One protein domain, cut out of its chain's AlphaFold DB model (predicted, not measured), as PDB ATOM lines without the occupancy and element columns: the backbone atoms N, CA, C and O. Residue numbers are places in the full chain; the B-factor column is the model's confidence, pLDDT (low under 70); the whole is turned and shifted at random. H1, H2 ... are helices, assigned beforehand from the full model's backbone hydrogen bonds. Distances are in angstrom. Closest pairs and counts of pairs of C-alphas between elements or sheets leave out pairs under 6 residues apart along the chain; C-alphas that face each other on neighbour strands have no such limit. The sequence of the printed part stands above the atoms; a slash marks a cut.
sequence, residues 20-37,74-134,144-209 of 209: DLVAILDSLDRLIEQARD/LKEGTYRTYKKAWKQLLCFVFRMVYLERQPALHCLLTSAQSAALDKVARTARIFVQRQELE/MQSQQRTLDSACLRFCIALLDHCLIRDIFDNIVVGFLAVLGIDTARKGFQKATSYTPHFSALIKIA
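AT A GLANCE: This is residues 20 to 37, 74 to 134 and 144 to 209 of the 209 residues of an uncharacterized protein of Cadophora sp. DSE1049 (UniProt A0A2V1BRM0). H1 and H2 run side by side; H4 crosses H1, with H3 alongside H4, and the short helices H5 and H6 pack on H2. The 145 printed residues include six named helices, H1 to H6 in chain order, and no named strand: all helix. It is compact, radius of gyration of the C-alphas 15.9 A, spanning 50 by 36 by 31 A.

IN THESE COORDINATES: H1, residues 20 to 37, begins at C-alpha 20 (42.362, 0.550, -38.192) and measures 25.8 A. H2, 76 to 98, measures 31.8 A; H3, 111 to 133, 33.3 A; H4, 144 to 163, 28.7 A. H5 is 175 to 183; H6, 199 to 208, ends at C-alpha 208 (28.678, -7.035, -53.746).

HOW THE PARTS SIT: The hub, H2, touches H1, H3, H5 and H6; C-alphas 82 and 204, closest of H2 and H6, are 4.5 A apart. H3 touches H4 at 23 degrees, shallow, opposite ways, closest C-alphas 116 and 158, 4.9 A. Every O i to N i+4 pair is within hydrogen-bond range in H1 to H5, and 5 of 6 in H6.

THE WHOLE: Cuts leave gaps of 12.0 A between C-alphas 37 and 74 and 9.9 A between 134 and 144. Links H2 to H3, H4 to H5 and H5 to H6 are long. Residues 102 to 107, 134 and 166 to 172 have pLDDT under 70.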
ATOM      1  N   ASP A  20      42.625  -0.140 -36.930       93.62
ATOM      2  CA  ASP A  20      42.362   0.550 -38.192       93.62
ATOM      3  C   ASP A  20      41.695  -0.396 -39.203       93.62
ATOM      4  O   ASP A  20      40.695  -0.043 -39.826       93.62
ATOM      5  N   LEU A  21      42.202  -1.629 -39.335       93.88
ATOM      6  CA  LEU A  21      41.611  -2.626 -40.228       93.88
ATOM      7  C   LEU A  21      40.212  -3.022 -39.756       93.88
ATOM      8  O   LEU A  21      39.307  -3.103 -40.580       93.88
ATOM      9  N   VAL A  22      40.010  -3.236 -38.453       94.56
ATOM     10  CA  VAL A  22      38.684  -3.541 -37.891       94.56
ATOM     11  C   VAL A  22      37.692  -2.423 -38.221       94.56
ATOM     12  O   VAL A  22      36.634  -2.705 -38.780       94.56
ATOM     13  N   ALA A  23      38.068  -1.158 -38.013       95.19
ATOM     14  CA  ALA A  23      37.227  -0.009 -38.346       95.19
ATOM     15  C   ALA A  23      36.869   0.050 -39.846       95.19
ATOM     16  O   ALA A  23      35.733   0.373 -40.206       95.19
ATOM     17  N   ILE A  24      37.809  -0.305 -40.730       96.31
ATOM     18  CA  ILE A  24      37.571  -0.403 -42.180       96.31
ATOM     19  C   ILE A  24      36.601  -1.547 -42.509       96.31
ATOM     20  O   ILE A  24      35.714  -1.374 -43.344       96.31
ATOM     21  N   LEU A  25      36.740  -2.711 -41.870       96.19
ATOM     22  CA  LEU A  25      35.845  -3.854 -42.090       96.19
ATOM     23  C   LEU A  25      34.421  -3.572 -41.593       96.19
ATOM     24  O   LEU A  25      33.460  -3.989 -42.243       96.19
ATOM     25  N   ASP A  26      34.280  -2.849 -40.484       95.44
ATOM     26  CA  ASP A  26      32.982  -2.406 -39.972       95.44
ATOM     27  C   ASP A  26      32.355  -1.348 -40.886       95.44
ATOM     28  O   ASP A  26      31.143  -1.335 -41.105       95.44
ATOM     29  N   SER A  27      33.180  -0.478 -41.471       96.31
ATOM     30  CA  SER A  27      32.755   0.480 -42.493       96.31
ATOM     31  C   SER A  27      32.210  -0.211 -43.741       96.31
ATOM     32  O   SER A  27      31.109   0.109 -44.193       96.31
ATOM     33  N   LEU A  28      32.910  -1.237 -44.235       95.44
ATOM     34  CA  LEU A  28      32.422  -2.072 -45.331       95.44
ATOM     35  C   LEU A  28      31.076  -2.726 -44.983       95.44
ATOM     36  O   LEU A  28      30.169  -2.750 -45.815       95.44
ATOM     37  N   ASP A  29      30.918  -3.242 -43.762       94.69
ATOM     38  CA  ASP A  29      29.660  -3.857 -43.339       94.69
ATOM     39  C   ASP A  29      28.488  -2.891 -43.399       94.69
ATOM     40  O   ASP A  29      27.437  -3.260 -43.927       94.69
ATOM     41  N   ARG A  30      28.679  -1.672 -42.891       94.69
ATOM     42  CA  ARG A  30      27.658  -0.625 -42.922       94.69
ATOM     43  C   ARG A  30      27.296  -0.229 -44.341       94.69
ATOM     44  O   ARG A  30      26.113  -0.128 -44.637       94.69
ATOM     45  N   LEU A  31      28.284  -0.059 -45.219       94.38
ATOM     46  CA  LEU A  31      28.046   0.249 -46.630       94.38
ATOM     47  C   LEU A  31      27.224  -0.848 -47.316       94.38
ATOM     48  O   LEU A  31      26.265  -0.545 -48.023       94.38
ATOM     49  N   ILE A  32      27.560  -2.121 -47.077       90.88
ATOM     50  CA  ILE A  32      26.832  -3.258 -47.656       90.88
ATOM     51  C   ILE A  32      25.392  -3.312 -47.135       90.88
ATOM     52  O   ILE A  32      24.477  -3.515 -47.932       90.88
ATOM     53  N   GLU A  33      25.167  -3.125 -45.830       90.75
ATOM     54  CA  GLU A  33      23.800  -3.114 -45.291       90.75
ATOM     55  C   GLU A  33      23.008  -1.896 -45.787       90.75
ATOM     56  O   GLU A  33      21.880  -2.058 -46.232       90.75
ATOM     57  N   GLN A  34      23.604  -0.700 -45.847       89.38
ATOM     58  CA  GLN A  34      22.954   0.490 -46.414       89.38
ATOM     59  C   GLN A  34      22.566   0.295 -47.888       89.38
ATOM     60  O   GLN A  34      21.477   0.697 -48.313       89.38
ATOM     61  N   ALA A  35      23.441  -0.334 -48.679       86.50
ATOM     62  CA  ALA A  35      23.152  -0.682 -50.065       86.50
ATOM     63  C   ALA A  35      22.013  -1.708 -50.154       86.50
ATOM     64  O   ALA A  35      21.103  -1.565 -50.975       86.50
ATOM     65  N   ARG A  36      22.017  -2.710 -49.270       85.12
ATOM     66  CA  ARG A  36      20.969  -3.731 -49.190       85.12
ATOM     67  C   ARG A  36      19.618  -3.152 -48.788       85.12
ATOM     68  O   ARG A  36      18.621  -3.451 -49.438       85.12
ATOM     69  N   ASP A  37      19.581  -2.290 -47.784       86.31
ATOM     70  CA  ASP A  37      18.367  -1.603 -47.353       86.31
ATOM     71  C   ASP A  37      17.824  -0.711 -48.466       86.31
ATOM     72  O   ASP A  37      16.623  -0.711 -48.728       86.31
ATOM     73  N   LEU A  74      19.555 -11.119 -53.017       76.31
ATOM     74  CA  LEU A  74      20.234 -12.319 -52.517       76.31
ATOM     75  C   LEU A  74      19.578 -12.808 -51.218       76.31
ATOM     76  O   LEU A  74      18.978 -12.036 -50.473       76.31
ATOM     77  N   LYS A  75      19.712 -14.107 -50.930       81.56
ATOM     78  CA  LYS A  75      19.315 -14.675 -49.634       81.56
ATOM     79  C   LYS A  75      20.292 -14.218 -48.543       81.56
ATOM     80  O   LYS A  75      21.485 -14.080 -48.807       81.56
ATOM     81  N   GLU A  76      19.817 -14.098 -47.304       78.56
ATOM     82  CA  GLU A  76      20.623 -13.722 -46.123       78.56
ATOM     83  C   GLU A  76      21.940 -14.505 -45.991       78.56
ATOM     84  O   GLU A  76      23.013 -13.938 -45.789       78.56
ATOM     85  N   GLY A  77      21.877 -15.833 -46.142       79.50
ATOM     86  CA  GLY A  77      23.064 -16.689 -46.058       79.50
ATOM     87  C   GLY A  77      24.099 -16.380 -47.142       79.50
ATOM     88  O   GLY A  77      25.297 -16.419 -46.878       79.50
ATOM     89  N   THR A  78      23.644 -16.005 -48.338       82.25
ATOM     90  CA  THR A  78      24.506 -15.636 -49.466       82.25
ATOM     91  C   THR A  78      25.198 -14.297 -49.220       82.25
ATOM     92  O   THR A  78      26.395 -14.189 -49.481       82.25
ATOM     93  N   TYR A  79      24.497 -13.311 -48.646       81.75
ATOM     94  CA  TYR A  79      25.097 -12.027 -48.265       81.75
ATOM     95  C   TYR A  79      26.257 -12.207 -47.288       81.75
ATOM     96  O   TYR A  79      27.323 -11.636 -47.506       81.75
ATOM     97  N   ARG A  80      26.098 -13.047 -46.257       84.81
ATOM     98  CA  ARG A  80      27.176 -13.333 -45.293       84.81
ATOM     99  C   ARG A  80      28.417 -13.909 -45.968       84.81
ATOM    100  O   ARG A  80      29.531 -13.450 -45.712       84.81
ATOM    101  N   THR A  81      28.232 -14.885 -46.854       85.25
ATOM    102  CA  THR A  81      29.340 -15.489 -47.604       85.25
ATOM    103  C   THR A  81      30.026 -14.474 -48.514       85.25
ATOM    104  O   THR A  81      31.251 -14.455 -48.593       85.25
ATOM    105  N   TYR A  82      29.263 -13.610 -49.180       87.94
ATOM    106  CA  TYR A  82      29.832 -12.658 -50.132       87.94
ATOM    107  C   TYR A  82      30.535 -11.487 -49.443       87.94
ATOM    108  O   TYR A  82      31.643 -11.115 -49.828       87.94
ATOM    109  N   LYS A  83      29.955 -10.989 -48.349       89.81
ATOM    110  CA  LYS A  83      30.582 -10.032 -47.432       89.81
ATOM    111  C   LYS A  83      31.918 -10.564 -46.911       89.81
ATOM    112  O   LYS A  83      32.912  -9.843 -46.926       89.81
ATOM    113  N   LYS A  84      31.985 -11.849 -46.540       90.38
ATOM    114  CA  LYS A  84      33.242 -12.494 -46.126       90.38
ATOM    115  C   LYS A  84      34.319 -12.420 -47.214       90.38
ATOM    116  O   LYS A  84      35.454 -12.098 -46.882       90.38
ATOM    117  N   ALA A  85      33.981 -12.676 -48.479       89.75
ATOM    118  CA  ALA A  85      34.950 -12.608 -49.577       89.75
ATOM    119  C   ALA A  85      35.554 -11.200 -49.727       89.75
ATOM    120  O   ALA A  85      36.768 -11.057 -49.848       89.75
ATOM    121  N   TRP A  86      34.725 -10.159 -49.626       91.75
ATOM    122  CA  TRP A  86      35.188  -8.770 -49.644       91.75
ATOM    123  C   TRP A  86      36.039  -8.400 -48.433       91.75
ATOM    124  O   TRP A  86      37.091  -7.783 -48.586       91.75
ATOM    125  N   LYS A  87      35.650  -8.832 -47.230       92.81
ATOM    126  CA  LYS A  87      36.485  -8.645 -46.036       92.81
ATOM    127  C   LYS A  87      37.847  -9.316 -46.191       92.81
ATOM    128  O   LYS A  87      38.859  -8.720 -45.845       92.81
ATOM    129  N   GLN A  88      37.885 -10.528 -46.746       92.12
ATOM    130  CA  GLN A  88      39.137 -11.231 -47.028       92.12
ATOM    131  C   GLN A  88      40.009 -10.468 -48.032       92.12
ATOM    132  O   GLN A  88      41.216 -10.392 -47.814       92.12
ATOM    133  N   LEU A  89      39.415  -9.865 -49.069       91.69
ATOM    134  CA  LEU A  89      40.132  -8.993 -50.004       91.69
ATOM    135  C   LEU A  89      40.731  -7.783 -49.277       91.69
ATOM    136  O   LEU A  89      41.922  -7.526 -49.415       91.69
ATOM    137  N   LEU A  90      39.951  -7.072 -48.458       92.69
ATOM    138  CA  LEU A  90      40.459  -5.920 -47.704       92.69
ATOM    139  C   LEU A  90      41.578  -6.317 -46.733       92.69
ATOM    140  O   LEU A  90      42.605  -5.645 -46.686       92.69
ATOM    141  N   CYS A  91      41.431  -7.434 -46.012       91.75
ATOM    142  CA  CYS A  91      42.494  -7.966 -45.158       91.75
ATOM    143  C   CYS A  91      43.753  -8.304 -45.959       91.75
ATOM    144  O   CYS A  91      44.856  -8.019 -45.500       91.75
ATOM    145  N   PHE A  92      43.592  -8.923 -47.131       89.31
ATOM    146  CA  PHE A  92      44.699  -9.261 -48.015       89.31
ATOM    147  C   PHE A  92      45.443  -7.996 -48.441       89.31
ATOM    148  O   PHE A  92      46.623  -7.873 -48.141       89.31
ATOM    149  N   VAL A  93      44.755  -7.015 -49.033       89.81
ATOM    150  CA  VAL A  93      45.397  -5.778 -49.506       89.81
ATOM    151  C   VAL A  93      46.047  -5.006 -48.359       89.81
ATOM    152  O   VAL A  93      47.199  -4.597 -48.471       89.81
ATOM    153  N   PHE A  94      45.351  -4.845 -47.233       89.75
ATOM    154  CA  PHE A  94      45.870  -4.090 -46.093       89.75
ATOM    155  C   PHE A  94      47.117  -4.750 -45.490       89.75
ATOM    156  O   PHE A  94      48.124  -4.092 -45.253       89.75
ATOM    157  N   ARG A  95      47.107  -6.070 -45.284       88.31
ATOM    158  CA  ARG A  95      48.257  -6.767 -44.684       88.31
ATOM    159  C   ARG A  95      49.430  -6.924 -45.646       88.31
ATOM    160  O   ARG A  95      50.574  -6.844 -45.207       88.31
ATOM    161  N   MET A  96      49.145  -7.163 -46.925       84.56
ATOM    162  CA  MET A  96      50.161  -7.324 -47.966       84.56
ATOM    163  C   MET A  96      50.846  -6.001 -48.287       84.56
ATOM    164  O   MET A  96      52.069  -5.947 -48.307       84.56
ATOM    165  N   VAL A  97      50.058  -4.956 -48.552       83.50
ATOM    166  CA  VAL A  97      50.559  -3.709 -49.144       83.50
ATOM    167  C   VAL A  97      50.774  -2.627 -48.097       83.50
ATOM    168  O   VAL A  97      51.815  -1.991 -48.101       83.50
ATOM    169  N   TYR A  98      49.817  -2.419 -47.189       84.25
ATOM    170  CA  TYR A  98      49.925  -1.335 -46.206       84.25
ATOM    171  C   TYR A  98      50.844  -1.695 -45.030       84.25
ATOM    172  O   TYR A  98      51.601  -0.856 -44.556       84.25
ATOM    173  N   LEU A  99      50.784  -2.942 -44.549       84.12
ATOM    174  CA  LEU A  99      51.616  -3.409 -43.431       84.12
ATOM    175  C   LEU A  99      52.902  -4.128 -43.865       84.12
ATOM    176  O   LEU A  99      53.707  -4.464 -42.998       84.12
ATOM    177  N   GLU A 100      53.066  -4.417 -45.161       81.50
ATOM    178  CA  GLU A 100      54.231  -5.121 -45.730       81.50
ATOM    179  C   GLU A 100      54.553  -6.465 -45.026       81.50
ATOM    180  O   GLU A 100      55.703  -6.888 -44.913       81.50
ATOM    181  N   ARG A 101      53.531  -7.164 -44.500       72.31
ATOM    182  CA  ARG A 101      53.699  -8.336 -43.607       72.31
ATOM    183  C   ARG A 101      53.875  -9.679 -44.321       72.31
ATOM    184  O   ARG A 101      54.011 -10.701 -43.649       72.31
ATOM    185  N   GLN A 102      53.810  -9.725 -45.647       63.72
ATOM    186  CA  GLN A 102      53.695 -10.970 -46.413       63.72
ATOM    187  C   GLN A 102      54.622 -10.976 -47.637       63.72
ATOM    188  O   GLN A 102      55.052  -9.907 -48.067       63.72
ATOM    189  N   PRO A 103      54.990 -12.162 -48.171       64.00
ATOM    190  CA  PRO A 103      55.960 -12.263 -49.261       64.00
ATOM    191  C   PRO A 103      55.536 -11.406 -50.451       64.00
ATOM    192  O   PRO A 103      54.355 -11.362 -50.778       64.00
ATOM    193  N   ALA A 104      56.499 -10.749 -51.098       59.78
ATOM    194  CA  ALA A 104      56.248  -9.883 -52.241       59.78
ATOM    195  C   ALA A 104      55.564 -10.671 -53.373       59.78
ATOM    196  O   ALA A 104      56.209 -11.396 -54.128       59.78
ATOM    197  N   LEU A 105      54.242 -10.542 -53.484       65.50
ATOM    198  CA  LEU A 105      53.543 -10.820 -54.730       65.50
ATOM    199  C   LEU A 105      53.861  -9.667 -55.684       65.50
ATOM    200  O   LEU A 105      53.862  -8.508 -55.272       65.50
ATOM    201  N   HIS A 106      54.107  -9.980 -56.955       66.00
ATOM    202  CA  HIS A 106      54.266  -8.988 -58.022       66.00
ATOM    203  C   HIS A 106      52.919  -8.321 -58.369       66.00
ATOM    204  O   HIS A 106      52.523  -8.296 -59.522       66.00
ATOM    205  N   CYS A 107      52.184  -7.820 -57.374       65.81
ATOM    206  CA  CYS A 107      50.995  -7.004 -57.583       65.81
ATOM    207  C   CYS A 107      51.362  -5.537 -57.351       65.81
ATOM    208  O   CYS A 107      51.820  -5.166 -56.267       65.81
ATOM    209  N   LEU A 108      51.161  -4.698 -58.364       72.75
ATOM    210  CA  LEU A 108      51.434  -3.269 -58.281       72.75
ATOM    211  C   LEU A 108      50.111  -2.525 -58.155       72.75
ATOM    212  O   LEU A 108      49.263  -2.590 -59.042       72.75
ATOM    213  N   LEU A 109      49.932  -1.797 -57.052       79.81
ATOM    214  CA  LEU A 109      48.819  -0.862 -56.956       79.81
ATOM    215  C   LEU A 109      49.031   0.291 -57.935       79.81
ATOM    216  O   LEU A 109      50.129   0.841 -58.056       79.81
ATOM    217  N   THR A 110      47.954   0.708 -58.599       85.62
ATOM    218  CA  THR A 110      47.971   1.969 -59.344       85.62
ATOM    219  C   THR A 110      48.124   3.142 -58.379       85.62
ATOM    220  O   THR A 110      47.776   3.055 -57.200       85.62
ATOM    221  N   SER A 111      48.579   4.292 -58.880       86.31
ATOM    222  CA  SER A 111      48.662   5.519 -58.075       86.31
ATOM    223  C   SER A 111      47.324   5.882 -57.418       86.31
ATOM    224  O   SER A 111      47.298   6.310 -56.265       86.31
ATOM    225  N   ALA A 112      46.208   5.654 -58.118       88.69
ATOM    226  CA  ALA A 112      44.863   5.865 -57.594       88.69
ATOM    227  C   ALA A 112      44.520   4.894 -56.450       88.69
ATOM    228  O   ALA A 112      43.974   5.319 -55.431       88.69
ATOM    229  N   GLN A 113      44.868   3.612 -56.589       90.12
ATOM    230  CA  GLN A 113      44.650   2.601 -55.551       90.12
ATOM    231  C   GLN A 113      45.487   2.873 -54.304       90.12
ATOM    232  O   GLN A 113      44.941   2.843 -53.202       90.12
ATOM    233  N   SER A 114      46.772   3.202 -54.466       90.06
ATOM    234  CA  SER A 114      47.653   3.563 -53.349       90.06
ATOM    235  C   SER A 114      47.140   4.802 -52.616       90.06
ATOM    236  O   SER A 114      46.966   4.775 -51.402       90.06
ATOM    237  N   ALA A 115      46.769   5.858 -53.348       93.31
ATOM    238  CA  ALA A 115      46.214   7.067 -52.742       93.31
ATOM    239  C   ALA A 115      44.896   6.801 -51.988       93.31
ATOM    240  O   ALA A 115      44.646   7.397 -50.935       93.31
ATOM    241  N   ALA A 116      44.043   5.915 -52.510       94.56
ATOM    242  CA  ALA A 116      42.804   5.523 -51.850       94.56
ATOM    243  C   ALA A 116      43.058   4.665 -50.596       94.56
ATOM    244  O   ALA A 116      42.408   4.901 -49.574       94.56
ATOM    245  N   LEU A 117      44.033   3.749 -50.644       94.06
ATOM    246  CA  LEU A 117      44.481   2.944 -49.504       94.06
ATOM    247  C   LEU A 117      45.032   3.833 -48.378       94.06
ATOM    248  O   LEU A 117      44.573   3.752 -47.238       94.06
ATOM    249  N   ASP A 118      45.924   4.767 -48.707       94.38
ATOM    250  CA  ASP A 118      46.484   5.719 -47.741       94.38
ATOM    251  C   ASP A 118      45.406   6.611 -47.126       94.38
ATOM    252  O   ASP A 118      45.462   6.993 -45.954       94.38
ATOM    253  N   LYS A 119      44.405   6.995 -47.923       95.75
ATOM    254  CA  LYS A 119      43.293   7.813 -47.446       95.75
ATOM    255  C   LYS A 119      42.401   7.040 -46.479       95.75
ATOM    256  O   LYS A 119      42.056   7.591 -45.432       95.75
ATOM    257  N   VAL A 120      42.024   5.801 -46.806       96.69
ATOM    258  CA  VAL A 120      41.164   4.999 -45.926       96.69
ATOM    259  C   VAL A 120      41.896   4.617 -44.639       96.69
ATOM    260  O   VAL A 120      41.319   4.781 -43.568       96.69
ATOM    261  N   ALA A 121      43.180   4.253 -44.711       95.19
ATOM    262  CA  ALA A 121      43.991   3.945 -43.534       95.19
ATOM    263  C   ALA A 121      44.136   5.158 -42.599       95.19
ATOM    264  O   ALA A 121      43.868   5.059 -41.403       95.19
ATOM    265  N   ARG A 122      44.460   6.344 -43.141       95.50
ATOM    266  CA  ARG A 122      44.525   7.581 -42.339       95.50
ATOM    267  C   ARG A 122      43.189   7.930 -41.691       95.50
ATOM    268  O   ARG A 122      43.159   8.329 -40.532       95.50
ATOM    269  N   THR A 123      42.090   7.792 -42.431       95.81
ATOM    270  CA  THR A 123      40.750   8.107 -41.915       95.81
ATOM    271  C   THR A 123      40.345   7.137 -40.805       95.81
ATOM    272  O   THR A 123      39.810   7.574 -39.790       95.81
ATOM    273  N   ALA A 124      40.648   5.845 -40.964       95.50
ATOM    274  CA  ALA A 124      40.402   4.825 -39.950       95.50
ATOM    275  C   ALA A 124      41.192   5.107 -38.669       95.50
ATOM    276  O   ALA A 124      40.614   5.122 -37.589       95.50
ATOM    277  N   ARG A 125      42.476   5.454 -38.800       94.38
ATOM    278  CA  ARG A 125      43.326   5.804 -37.660       94.38
ATOM    279  C   ARG A 125      42.802   7.006 -36.875       94.38
ATOM    280  O   ARG A 125      42.766   6.970 -35.651       94.38
ATOM    281  N   ILE A 126      42.371   8.064 -37.568       93.00
ATOM    282  CA  ILE A 126      41.766   9.243 -36.923       93.00
ATOM    283  C   ILE A 126      40.474   8.855 -36.191       93.00
ATOM    284  O   ILE A 126      40.240   9.327 -35.081       93.00
ATOM    285  N   PHE A 127      39.649   8.005 -36.804       93.00
ATOM    286  CA  PHE A 127      38.400   7.532 -36.209       93.00
ATOM    287  C   PHE A 127      38.648   6.721 -34.928       93.00
ATOM    288  O   PHE A 127      38.039   7.015 -33.903       93.00
ATOM    289  N   VAL A 128      39.584   5.768 -34.960       91.88
ATOM    290  CA  VAL A 128      39.970   4.954 -33.792       91.88
ATOM    291  C   VAL A 128      40.510   5.836 -32.664       91.88
ATOM    292  O   VAL A 128      40.035   5.749 -31.539       91.88
ATOM    293  N   GLN A 129      41.440   6.749 -32.966       89.81
ATOM    294  CA  GLN A 129      42.031   7.633 -31.952       89.81
ATOM    295  C   GLN A 129      40.992   8.515 -31.253       89.81
ATOM    296  O   GLN A 129      41.074   8.737 -30.049       89.81
ATOM    297  N   ARG A 130      40.005   9.034 -31.991       85.31
ATOM    298  CA  ARG A 130      38.946   9.865 -31.400       85.31
ATOM    299  C   ARG A 130      37.941   9.050 -30.599       85.31
ATOM    300  O   ARG A 130      37.475   9.525 -29.571       85.31
ATOM    301  N   GLN A 131      37.668   7.815 -31.019       82.38
ATOM    302  CA  GLN A 131      36.837   6.895 -30.247       82.38
ATOM    303  C   GLN A 131      37.432   6.609 -28.856       82.38
ATOM    304  O   GLN A 131      36.678   6.445 -27.901       82.38
ATOM    305  N   GLU A 132      38.761   6.588 -28.729       78.44
ATOM    306  CA  GLU A 132      39.463   6.336 -27.461       78.44
ATOM    307  C   GLU A 132      39.551   7.567 -26.534       78.44
ATOM    308  O   GLU A 132      39.634   7.408 -25.317       78.44
ATOM    309  N   LEU A 133      39.540   8.791 -27.078       72.50
ATOM    310  CA  LEU A 133      39.837  10.026 -26.332       72.50
ATOM    311  C   LEU A 133      38.605  10.766 -25.766       72.50
ATOM    312  O   LEU A 133      38.770  11.691 -24.970       72.50
ATOM    313  N   GLU A 134      37.378  10.414 -26.158       61.09
ATOM    314  CA  GLU A 134      36.197  11.263 -25.917       61.09
ATOM    315  C   GLU A 134      35.268  10.761 -24.783       61.09
ATOM    316  O   GLU A 134      34.541   9.774 -24.923       61.09
ATOM    317  N   MET A 144      30.922  12.076 -34.129       82.50
ATOM    318  CA  MET A 144      31.182  10.662 -34.407       82.50
ATOM    319  C   MET A 144      30.490  10.215 -35.696       82.50
ATOM    320  O   MET A 144      31.130   9.592 -36.542       82.50
ATOM    321  N   GLN A 145      29.227  10.597 -35.915       87.31
ATOM    322  CA  GLN A 145      28.523  10.283 -37.162       87.31
ATOM    323  C   GLN A 145      29.205  10.915 -38.382       87.31
ATOM    324  O   GLN A 145      29.310  10.280 -39.431       87.31
ATOM    325  N   SER A 146      29.691  12.154 -38.270       89.31
ATOM    326  CA  SER A 146      30.422  12.822 -39.354       89.31
ATOM    327  C   SER A 146      31.735  12.101 -39.695       89.31
ATOM    328  O   SER A 146      32.043  11.852 -40.867       89.31
ATOM    329  N   GLN A 147      32.489  11.688 -38.676       89.38
ATOM    330  CA  GLN A 147      33.727  10.927 -38.855       89.38
ATOM    331  C   GLN A 147      33.456   9.542 -39.447       89.38
ATOM    332  O   GLN A 147      34.137   9.127 -40.383       89.38
ATOM    333  N   GLN A 148      32.409   8.868 -38.974       93.44
ATOM    334  CA  GLN A 148      31.966   7.585 -39.498       93.44
ATOM    335  C   GLN A 148      31.579   7.687 -40.977       93.44
ATOM    336  O   GLN A 148      32.056   6.898 -41.784       93.44
ATOM    337  N   ARG A 149      30.811   8.711 -41.374       94.25
ATOM    338  CA  ARG A 149      30.490   8.977 -42.790       94.25
ATOM    339  C   ARG A 149      31.738   9.256 -43.625       94.25
ATOM    340  O   ARG A 149      31.799   8.874 -44.791       94.25
ATOM    341  N   THR A 150      32.735   9.918 -43.041       95.81
ATOM    342  CA  THR A 150      34.014  10.184 -43.710       95.81
ATOM    343  C   THR A 150      34.785   8.884 -43.948       95.81
ATOM    344  O   THR A 150      35.285   8.672 -45.056       95.81
ATOM    345  N   LEU A 151      34.823   7.994 -42.952       96.50
ATOM    346  CA  LEU A 151      35.406   6.658 -43.072       96.50
ATOM    347  C   LEU A 151      34.657   5.813 -44.108       96.50
ATOM    348  O   LEU A 151      35.293   5.263 -45.001       96.50
ATOM    349  N   ASP A 152      33.326   5.803 -44.058       96.56
ATOM    350  CA  ASP A 152      32.467   5.094 -45.012       96.56
ATOM    351  C   ASP A 152      32.684   5.609 -46.447       96.56
ATOM    352  O   ASP A 152      32.870   4.826 -47.378       96.56
ATOM    353  N   SER A 153      32.802   6.926 -46.642       96.50
ATOM    354  CA  SER A 153      33.145   7.504 -47.949       96.50
ATOM    355  C   SER A 153      34.541   7.094 -48.433       96.50
ATOM    356  O   SER A 153      34.731   6.826 -49.623       96.50
ATOM    357  N   ALA A 154      35.535   7.056 -47.542       96.94
ATOM    358  CA  ALA A 154      36.888   6.634 -47.888       96.94
ATOM    359  C   ALA A 154      36.951   5.133 -48.217       96.94
ATOM    360  O   ALA A 154      37.579   4.763 -49.208       96.94
ATOM    361  N   CYS A 155      36.253   4.296 -47.446       96.94
ATOM    362  CA  CYS A 155      36.139   2.856 -47.665       96.94
ATOM    363  C   CYS A 155      35.482   2.551 -49.017       96.94
ATOM    364  O   CYS A 155      36.035   1.790 -49.812       96.94
ATOM    365  N   LEU A 156      34.368   3.219 -49.339       95.44
ATOM    366  CA  LEU A 156      33.697   3.061 -50.628       95.44
ATOM    367  C   LEU A 156      34.607   3.458 -51.798       95.44
ATOM    368  O   LEU A 156      34.740   2.711 -52.764       95.44
ATOM    369  N   ARG A 157      35.277   4.616 -51.707       95.31
ATOM    370  CA  ARG A 157      36.224   5.070 -52.741       95.31
ATOM    371  C   ARG A 157      37.380   4.096 -52.930       95.31
ATOM    372  O   ARG A 157      37.806   3.886 -54.060       95.31
ATOM    373  N   PHE A 158      37.872   3.507 -51.846       94.69
ATOM    374  CA  PHE A 158      38.902   2.483 -51.920       94.69
ATOM    375  C   PHE A 158      38.398   1.214 -52.615       94.69
ATOM    376  O   PHE A 158      39.067   0.724 -53.520       94.69
ATOM    377  N   CYS A 159      37.193   0.738 -52.288       93.50
ATOM    378  CA  CYS A 159      36.582  -0.403 -52.976       93.50
ATOM    379  C   CYS A 159      36.408  -0.139 -54.480       93.50
ATOM    380  O   CYS A 159      36.737  -1.001 -55.291       93.50
ATOM    381  N   ILE A 160      35.965   1.065 -54.862       91.62
ATOM    382  CA  ILE A 160      35.857   1.474 -56.272       91.62
ATOM    383  C   ILE A 160      37.236   1.470 -56.941       91.62
ATOM    384  O   ILE A 160      37.387   0.875 -58.001       91.62
ATOM    385  N   ALA A 161      38.254   2.067 -56.315       91.38
ATOM    386  CA  ALA A 161      39.608   2.108 -56.871       91.38
ATOM    387  C   ALA A 161      40.220   0.706 -57.046       91.38
ATOM    388  O   ALA A 161      40.938   0.460 -58.014       91.38
ATOM    389  N   LEU A 162      39.932  -0.234 -56.138       89.44
ATOM    390  CA  LEU A 162      40.361  -1.632 -56.274       89.44
ATOM    391  C   LEU A 162      39.756  -2.303 -57.512       89.44
ATOM    392  O   LEU A 162      40.441  -3.079 -58.177       89.44
ATOM    393  N   LEU A 163      38.494  -2.003 -57.819       87.75
ATOM    394  CA  LEU A 163      37.791  -2.543 -58.984       87.75
ATOM    395  C   LEU A 163      38.156  -1.822 -60.286       87.75
ATOM    396  O   LEU A 163      38.125  -2.440 -61.348       87.75
ATOM    397  N   ASP A 164      38.533  -0.546 -60.210       84.38
ATOM    398  CA  ASP A 164      38.921   0.297 -61.344       84.38
ATOM    399  C   ASP A 164      40.366   0.023 -61.803       84.38
ATOM    400  O   ASP A 164      41.216   0.909 -61.905       84.38
ATOM    401  N   HIS A 165      40.672  -1.255 -62.041       75.62
ATOM    402  CA  HIS A 165      41.949  -1.696 -62.585       75.62
ATOM    403  C   HIS A 165      41.751  -2.308 -63.967       75.62
ATOM    404  O   HIS A 165      41.036  -3.296 -64.143       75.62
ATOM    405  N   CYS A 166      42.445  -1.758 -64.959       67.44
ATOM    406  CA  CYS A 166      42.373  -2.255 -66.322       67.44
ATOM    407  C   CYS A 166      42.945  -3.683 -66.420       67.44
ATOM    408  O   CYS A 166      44.054  -3.947 -65.956       67.44
ATOM    409  N   LEU A 167      42.200  -4.603 -67.043       66.38
ATOM    410  CA  LEU A 167      42.605  -6.004 -67.259       66.38
ATOM    411  C   LEU A 167      43.439  -6.210 -68.540       66.38
ATOM    412  O   LEU A 167      43.697  -7.342 -68.926       66.38
ATOM    413  N   ILE A 168      43.821  -5.130 -69.234       58.03
ATOM    414  CA  ILE A 168      44.517  -5.190 -70.535       58.03
ATOM    415  C   ILE A 168      46.025  -5.495 -70.379       58.03
ATOM    416  O   ILE A 168      46.686  -5.846 -71.352       58.03
ATOM    417  N   ARG A 169      46.577  -5.362 -69.166       62.31
ATOM    418  CA  ARG A 169      47.996  -5.618 -68.849       62.31
ATOM    419  C   ARG A 169      48.204  -7.032 -68.297       62.31
ATOM    420  O   ARG A 169      47.296  -7.857 -68.369       62.31
ATOM    421  N   ASP A 170      49.400  -7.311 -67.778       65.44
ATOM    422  CA  ASP A 170      49.685  -8.576 -67.111       65.44
ATOM    423  C   ASP A 170      48.648  -8.817 -65.999       65.44
ATOM    424  O   ASP A 170      48.408  -7.976 -65.132       65.44
ATOM    425  N   ILE A 171      47.987  -9.969 -66.061       63.28
ATOM    426  CA  ILE A 171      46.955 -10.378 -65.106       63.28
ATOM    427  C   ILE A 171      47.504 -10.475 -63.679       63.28
ATOM    428  O   ILE A 171      46.727 -10.369 -62.730       63.28
ATOM    429  N   PHE A 172      48.820 -10.646 -63.524       62.56
ATOM    430  CA  PHE A 172      49.485 -10.698 -62.226       62.56
ATOM    431  C   PHE A 172      49.687  -9.315 -61.593       62.56
ATOM    432  O   PHE A 172      49.778  -9.234 -60.368       62.56
ATOM    433  N   ASP A 173      49.622  -8.233 -62.379       70.31
ATOM    434  CA  ASP A 173      49.680  -6.862 -61.855       70.31
ATOM    435  C   ASP A 173      48.403  -6.498 -61.082       70.31
ATOM    436  O   ASP A 173      48.415  -5.634 -60.205       70.31
ATOM    437  N   ASN A 174      47.283  -7.166 -61.379       80.62
ATOM    438  CA  ASN A 174      46.000  -6.867 -60.763       80.62
ATOM    439  C   ASN A 174      45.882  -7.514 -59.372       80.62
ATOM    440  O   ASN A 174      45.761  -8.732 -59.232       80.62
ATOM    441  N   ILE A 175      45.807  -6.680 -58.333       84.06
ATOM    442  CA  ILE A 175      45.716  -7.138 -56.941       84.06
ATOM    443  C   ILE A 175      44.465  -7.978 -56.633       84.06
ATOM    444  O   ILE A 175      44.528  -8.893 -55.812       84.06
ATOM    445  N   VAL A 176      43.335  -7.721 -57.301       85.94
ATOM    446  CA  VAL A 176      42.104  -8.514 -57.147       85.94
ATOM    447  C   VAL A 176      42.284  -9.896 -57.772       85.94
ATOM    448  O   VAL A 176      41.853 -10.892 -57.194       85.94
ATOM    449  N   VAL A 177      42.964  -9.984 -58.918       83.44
ATOM    450  CA  VAL A 177      43.313 -11.267 -59.549       83.44
ATOM    451  C   VAL A 177      44.319 -12.032 -58.690       83.44
ATOM    452  O   VAL A 177      44.119 -13.223 -58.455       83.44
ATOM    453  N   GLY A 178      45.335 -11.355 -58.146       83.00
ATOM    454  CA  GLY A 178      46.280 -11.939 -57.191       83.00
ATOM    455  C   GLY A 178      45.584 -12.493 -55.945       83.00
ATOM    456  O   GLY A 178      45.818 -13.637 -55.556       83.00
ATOM    457  N   PHE A 179      44.650 -11.736 -55.364       87.06
ATOM    458  CA  PHE A 179      43.816 -12.204 -54.254       87.06
ATOM    459  C   PHE A 179      42.990 -13.442 -54.624       87.06
ATOM    460  O   PHE A 179      42.954 -14.420 -53.875       87.06
ATOM    461  N   LEU A 180      42.331 -13.423 -55.783       85.31
ATOM    462  CA  LEU A 180      41.539 -14.558 -56.239       85.31
ATOM    463  C   LEU A 180      42.421 -15.802 -56.453       85.31
ATOM    464  O   LEU A 180      42.027 -16.894 -56.048       85.31
ATOM    465  N   ALA A 181      43.638 -15.642 -56.983       82.12
ATOM    466  CA  ALA A 181      44.599 -16.734 -57.116       82.12
ATOM    467  C   ALA A 181      44.964 -17.347 -55.752       82.12
ATOM    468  O   ALA A 181      45.021 -18.572 -55.629       82.12
ATOM    469  N   VAL A 182      45.117 -16.519 -54.711       82.62
ATOM    470  CA  VAL A 182      45.340 -16.978 -53.328       82.62
ATOM    471  C   VAL A 182      44.138 -17.759 -52.790       82.62
ATOM    472  O   VAL A 182      44.326 -18.798 -52.158       82.62
ATOM    473  N   LEU A 183      42.900 -17.332 -53.076       83.62
ATOM    474  CA  LEU A 183      41.701 -18.107 -52.713       83.62
ATOM    475  C   LEU A 183      41.638 -19.472 -53.413       83.62
ATOM    476  O   LEU A 183      41.020 -20.402 -52.896       83.62
ATOM    477  N   GLY A 184      42.283 -19.598 -54.572       79.19
ATOM    478  CA  GLY A 184      42.400 -20.846 -55.318       79.19
ATOM    479  C   GLY A 184      43.367 -21.863 -54.708       79.19
ATOM    480  O   GLY A 184      43.412 -22.990 -55.194       79.19
ATOM    481  N   ILE A 185      44.131 -21.520 -53.667       81.81
ATOM    482  CA  ILE A 185      45.060 -22.451 -53.015       81.81
ATOM    483  C   ILE A 185      44.281 -23.402 -52.095       81.81
ATOM    484  O   ILE A 185      43.491 -22.991 -51.244       81.81
ATOM    485  N   ASP A 186      44.506 -24.702 -52.262       79.88
ATOM    486  CA  ASP A 186      44.012 -25.759 -51.385       79.88
ATOM    487  C   ASP A 186      45.069 -26.066 -50.315       79.88
ATOM    488  O   ASP A 186      46.089 -26.720 -50.568       79.88
ATOM    489  N   THR A 187      44.814 -25.588 -49.098       75.06
ATOM    490  CA  THR A 187      45.703 -25.778 -47.946       75.06
ATOM    491  C   THR A 187      45.773 -27.231 -47.476       75.06
ATOM    492  O   THR A 187      46.775 -27.619 -46.878       75.06
ATOM    493  N   ALA A 188      44.760 -28.053 -47.770       77.62
ATOM    494  CA  ALA A 188      44.725 -29.462 -47.390       77.62
ATOM    495  C   ALA A 188      45.474 -30.345 -48.397       77.62
ATOM    496  O   ALA A 188      46.138 -31.305 -48.011       77.62
ATOM    497  N   ARG A 189      45.391 -30.019 -49.692       75.50
ATOM    498  CA  ARG A 189      45.998 -30.818 -50.773       75.50
ATOM    499  C   ARG A 189      47.362 -30.319 -51.245       75.50
ATOM    500  O   ARG A 189      47.928 -30.934 -52.143       75.50
ATOM    501  N   LYS A 190      47.895 -29.239 -50.654       73.56
ATOM    502  CA  LYS A 190      49.149 -28.578 -51.077       73.56
ATOM    503  C   LYS A 190      49.175 -28.313 -52.592       73.56
ATOM    504  O   LYS A 190      50.161 -28.596 -53.267       73.56
ATOM    505  N   GLY A 191      48.068 -27.810 -53.134       78.25
ATOM    506  CA  GLY A 191      47.890 -27.591 -54.571       78.25
ATOM    507  C   GLY A 191      46.800 -26.564 -54.851       78.25
ATOM    508  O   GLY A 191      46.372 -25.859 -53.943       78.25
ATOM    509  N   PHE A 192      46.334 -26.474 -56.095       80.31
ATOM    510  CA  PHE A 192      45.227 -25.587 -56.458       80.31
ATOM    511  C   PHE A 192      43.882 -26.314 -56.398       80.31
ATOM    512  O   PHE A 192      43.767 -27.500 -56.722       80.31
ATOM    513  N   GLN A 193      42.844 -25.581 -56.009       80.12
ATOM    514  CA  GLN A 193      41.463 -26.029 -56.099       80.12
ATOM    515  C   GLN A 193      41.061 -26.238 -57.565       80.12
ATOM    516  O   GLN A 193      41.601 -25.626 -58.488       80.12
ATOM    517  N   LYS A 194      40.063 -27.099 -57.793       78.62
ATOM    518  CA  LYS A 194      39.492 -27.295 -59.132       78.62
ATOM    519  C   LYS A 194      38.893 -25.983 -59.644       78.62
ATOM    520  O   LYS A 194      38.251 -25.266 -58.882       78.62
ATOM    521  N   ALA A 195      38.989 -25.736 -60.952       73.19
ATOM    522  CA  ALA A 195      38.432 -24.537 -61.588       73.19
ATOM    523  C   ALA A 195      36.933 -24.320 -61.281       73.19
ATOM    524  O   ALA A 195      36.482 -23.191 -61.112       73.19
ATOM    525  N   THR A 196      36.164 -25.403 -61.118       73.56
ATOM    526  CA  THR A 196      34.740 -25.358 -60.747       73.56
ATOM    527  C   THR A 196      34.478 -24.774 -59.356       73.56
ATOM    528  O   THR A 196      33.394 -24.256 -59.104       73.56
ATOM    529  N   SER A 197      35.456 -24.845 -58.451       74.88
ATOM    530  CA  SER A 197      35.372 -24.292 -57.093       74.88
ATOM    531  C   SER A 197      35.718 -22.802 -57.040       74.88
ATOM    532  O   SER A 197      35.489 -22.157 -56.022       74.88
ATOM    533  N   TYR A 198      36.226 -22.234 -58.137       71.62
ATOM    534  CA  TYR A 198      36.662 -20.840 -58.213       71.62
ATOM    535  C   TYR A 198      35.519 -19.874 -58.544       71.62
ATOM    536  O   TYR A 198      35.446 -18.759 -58.024       71.62
ATOM    537  N   THR A 199      34.578 -20.314 -59.387       74.44
ATOM    538  CA  THR A 199      33.433 -19.508 -59.839       74.44
ATOM    539  C   THR A 199      32.598 -18.920 -58.690       74.44
ATOM    540  O   THR A 199      32.212 -17.754 -58.796       74.44
ATOM    541  N   PRO A 200      32.343 -19.634 -57.574       79.81
ATOM    542  CA  PRO A 200      31.647 -19.062 -56.423       79.81
ATOM    543  C   PRO A 200      32.371 -17.869 -55.780       79.81
ATOM    544  O   PRO A 200      31.708 -16.904 -55.409       79.81
ATOM    545  N   HIS A 201      33.707 -17.890 -55.682       79.56
ATOM    546  CA  HIS A 201      34.490 -16.780 -55.117       79.56
ATOM    547  C   HIS A 201      34.418 -15.531 -55.995       79.56
ATOM    548  O   HIS A 201      34.204 -14.425 -55.501       79.56
ATOM    549  N   PHE A 202      34.515 -15.719 -57.309       77.62
ATOM    550  CA  PHE A 202      34.374 -14.628 -58.266       77.62
ATOM    551  C   PHE A 202      32.951 -14.048 -58.270       77.62
ATOM    552  O   PHE A 202      32.766 -12.834 -58.193       77.62
ATOM    553  N   SER A 203      31.933 -14.917 -58.265       79.44
ATOM    554  CA  SER A 203      30.534 -14.494 -58.159       79.44
ATOM    555  C   SER A 203      30.260 -13.745 -56.855       79.44
ATOM    556  O   SER A 203      29.426 -12.843 -56.853       79.44
ATOM    557  N   ALA A 204      30.918 -14.118 -55.757       84.00
ATOM    558  CA  ALA A 204      30.771 -13.448 -54.473       84.00
ATOM    559  C   ALA A 204      31.267 -11.997 -54.523       84.00
ATOM    560  O   ALA A 204      30.570 -11.104 -54.043       84.00
ATOM    561  N   LEU A 205      32.428 -11.761 -55.143       83.44
ATOM    562  CA  LEU A 205      32.971 -10.411 -55.295       83.44
ATOM    563  C   LEU A 205      32.080  -9.546 -56.193       83.44
ATOM    564  O   LEU A 205      31.665  -8.472 -55.767       83.44
ATOM    565  N   ILE A 206      31.713 -10.046 -57.381       81.44
ATOM    566  CA  ILE A 206      30.891  -9.296 -58.351       81.44
ATOM    567  C   ILE A 206      29.529  -8.915 -57.780       81.44
ATOM    568  O   ILE A 206      28.982  -7.880 -58.125       81.44
ATOM    569  N   LYS A 207      28.931  -9.768 -56.947       82.88
ATOM    570  CA  LYS A 207      27.573  -9.533 -56.443       82.88
ATOM    571  C   LYS A 207      27.476  -8.450 -55.374       82.88
ATOM    572  O   LYS A 207      26.363  -8.020 -55.086       82.88
ATOM    573  N   ILE A 208      28.596  -8.090 -54.759       83.69
ATOM    574  CA  ILE A 208      28.678  -7.035 -53.746       83.69
ATOM    575  C   ILE A 208      29.271  -5.746 -54.334       83.69
ATOM    576  O   ILE A 208      28.958  -4.677 -53.819       83.69
ATOM    577  N   ALA A 209      30.097  -5.863 -55.383       80.25
ATOM    578  CA  ALA A 209      30.560  -4.751 -56.216       80.25
ATOM    579  C   ALA A 209      29.385  -4.007 -56.869       80.25
ATOM    580  O   ALA A 209      29.448  -2.759 -56.914       80.25
TER     581      ALA A 209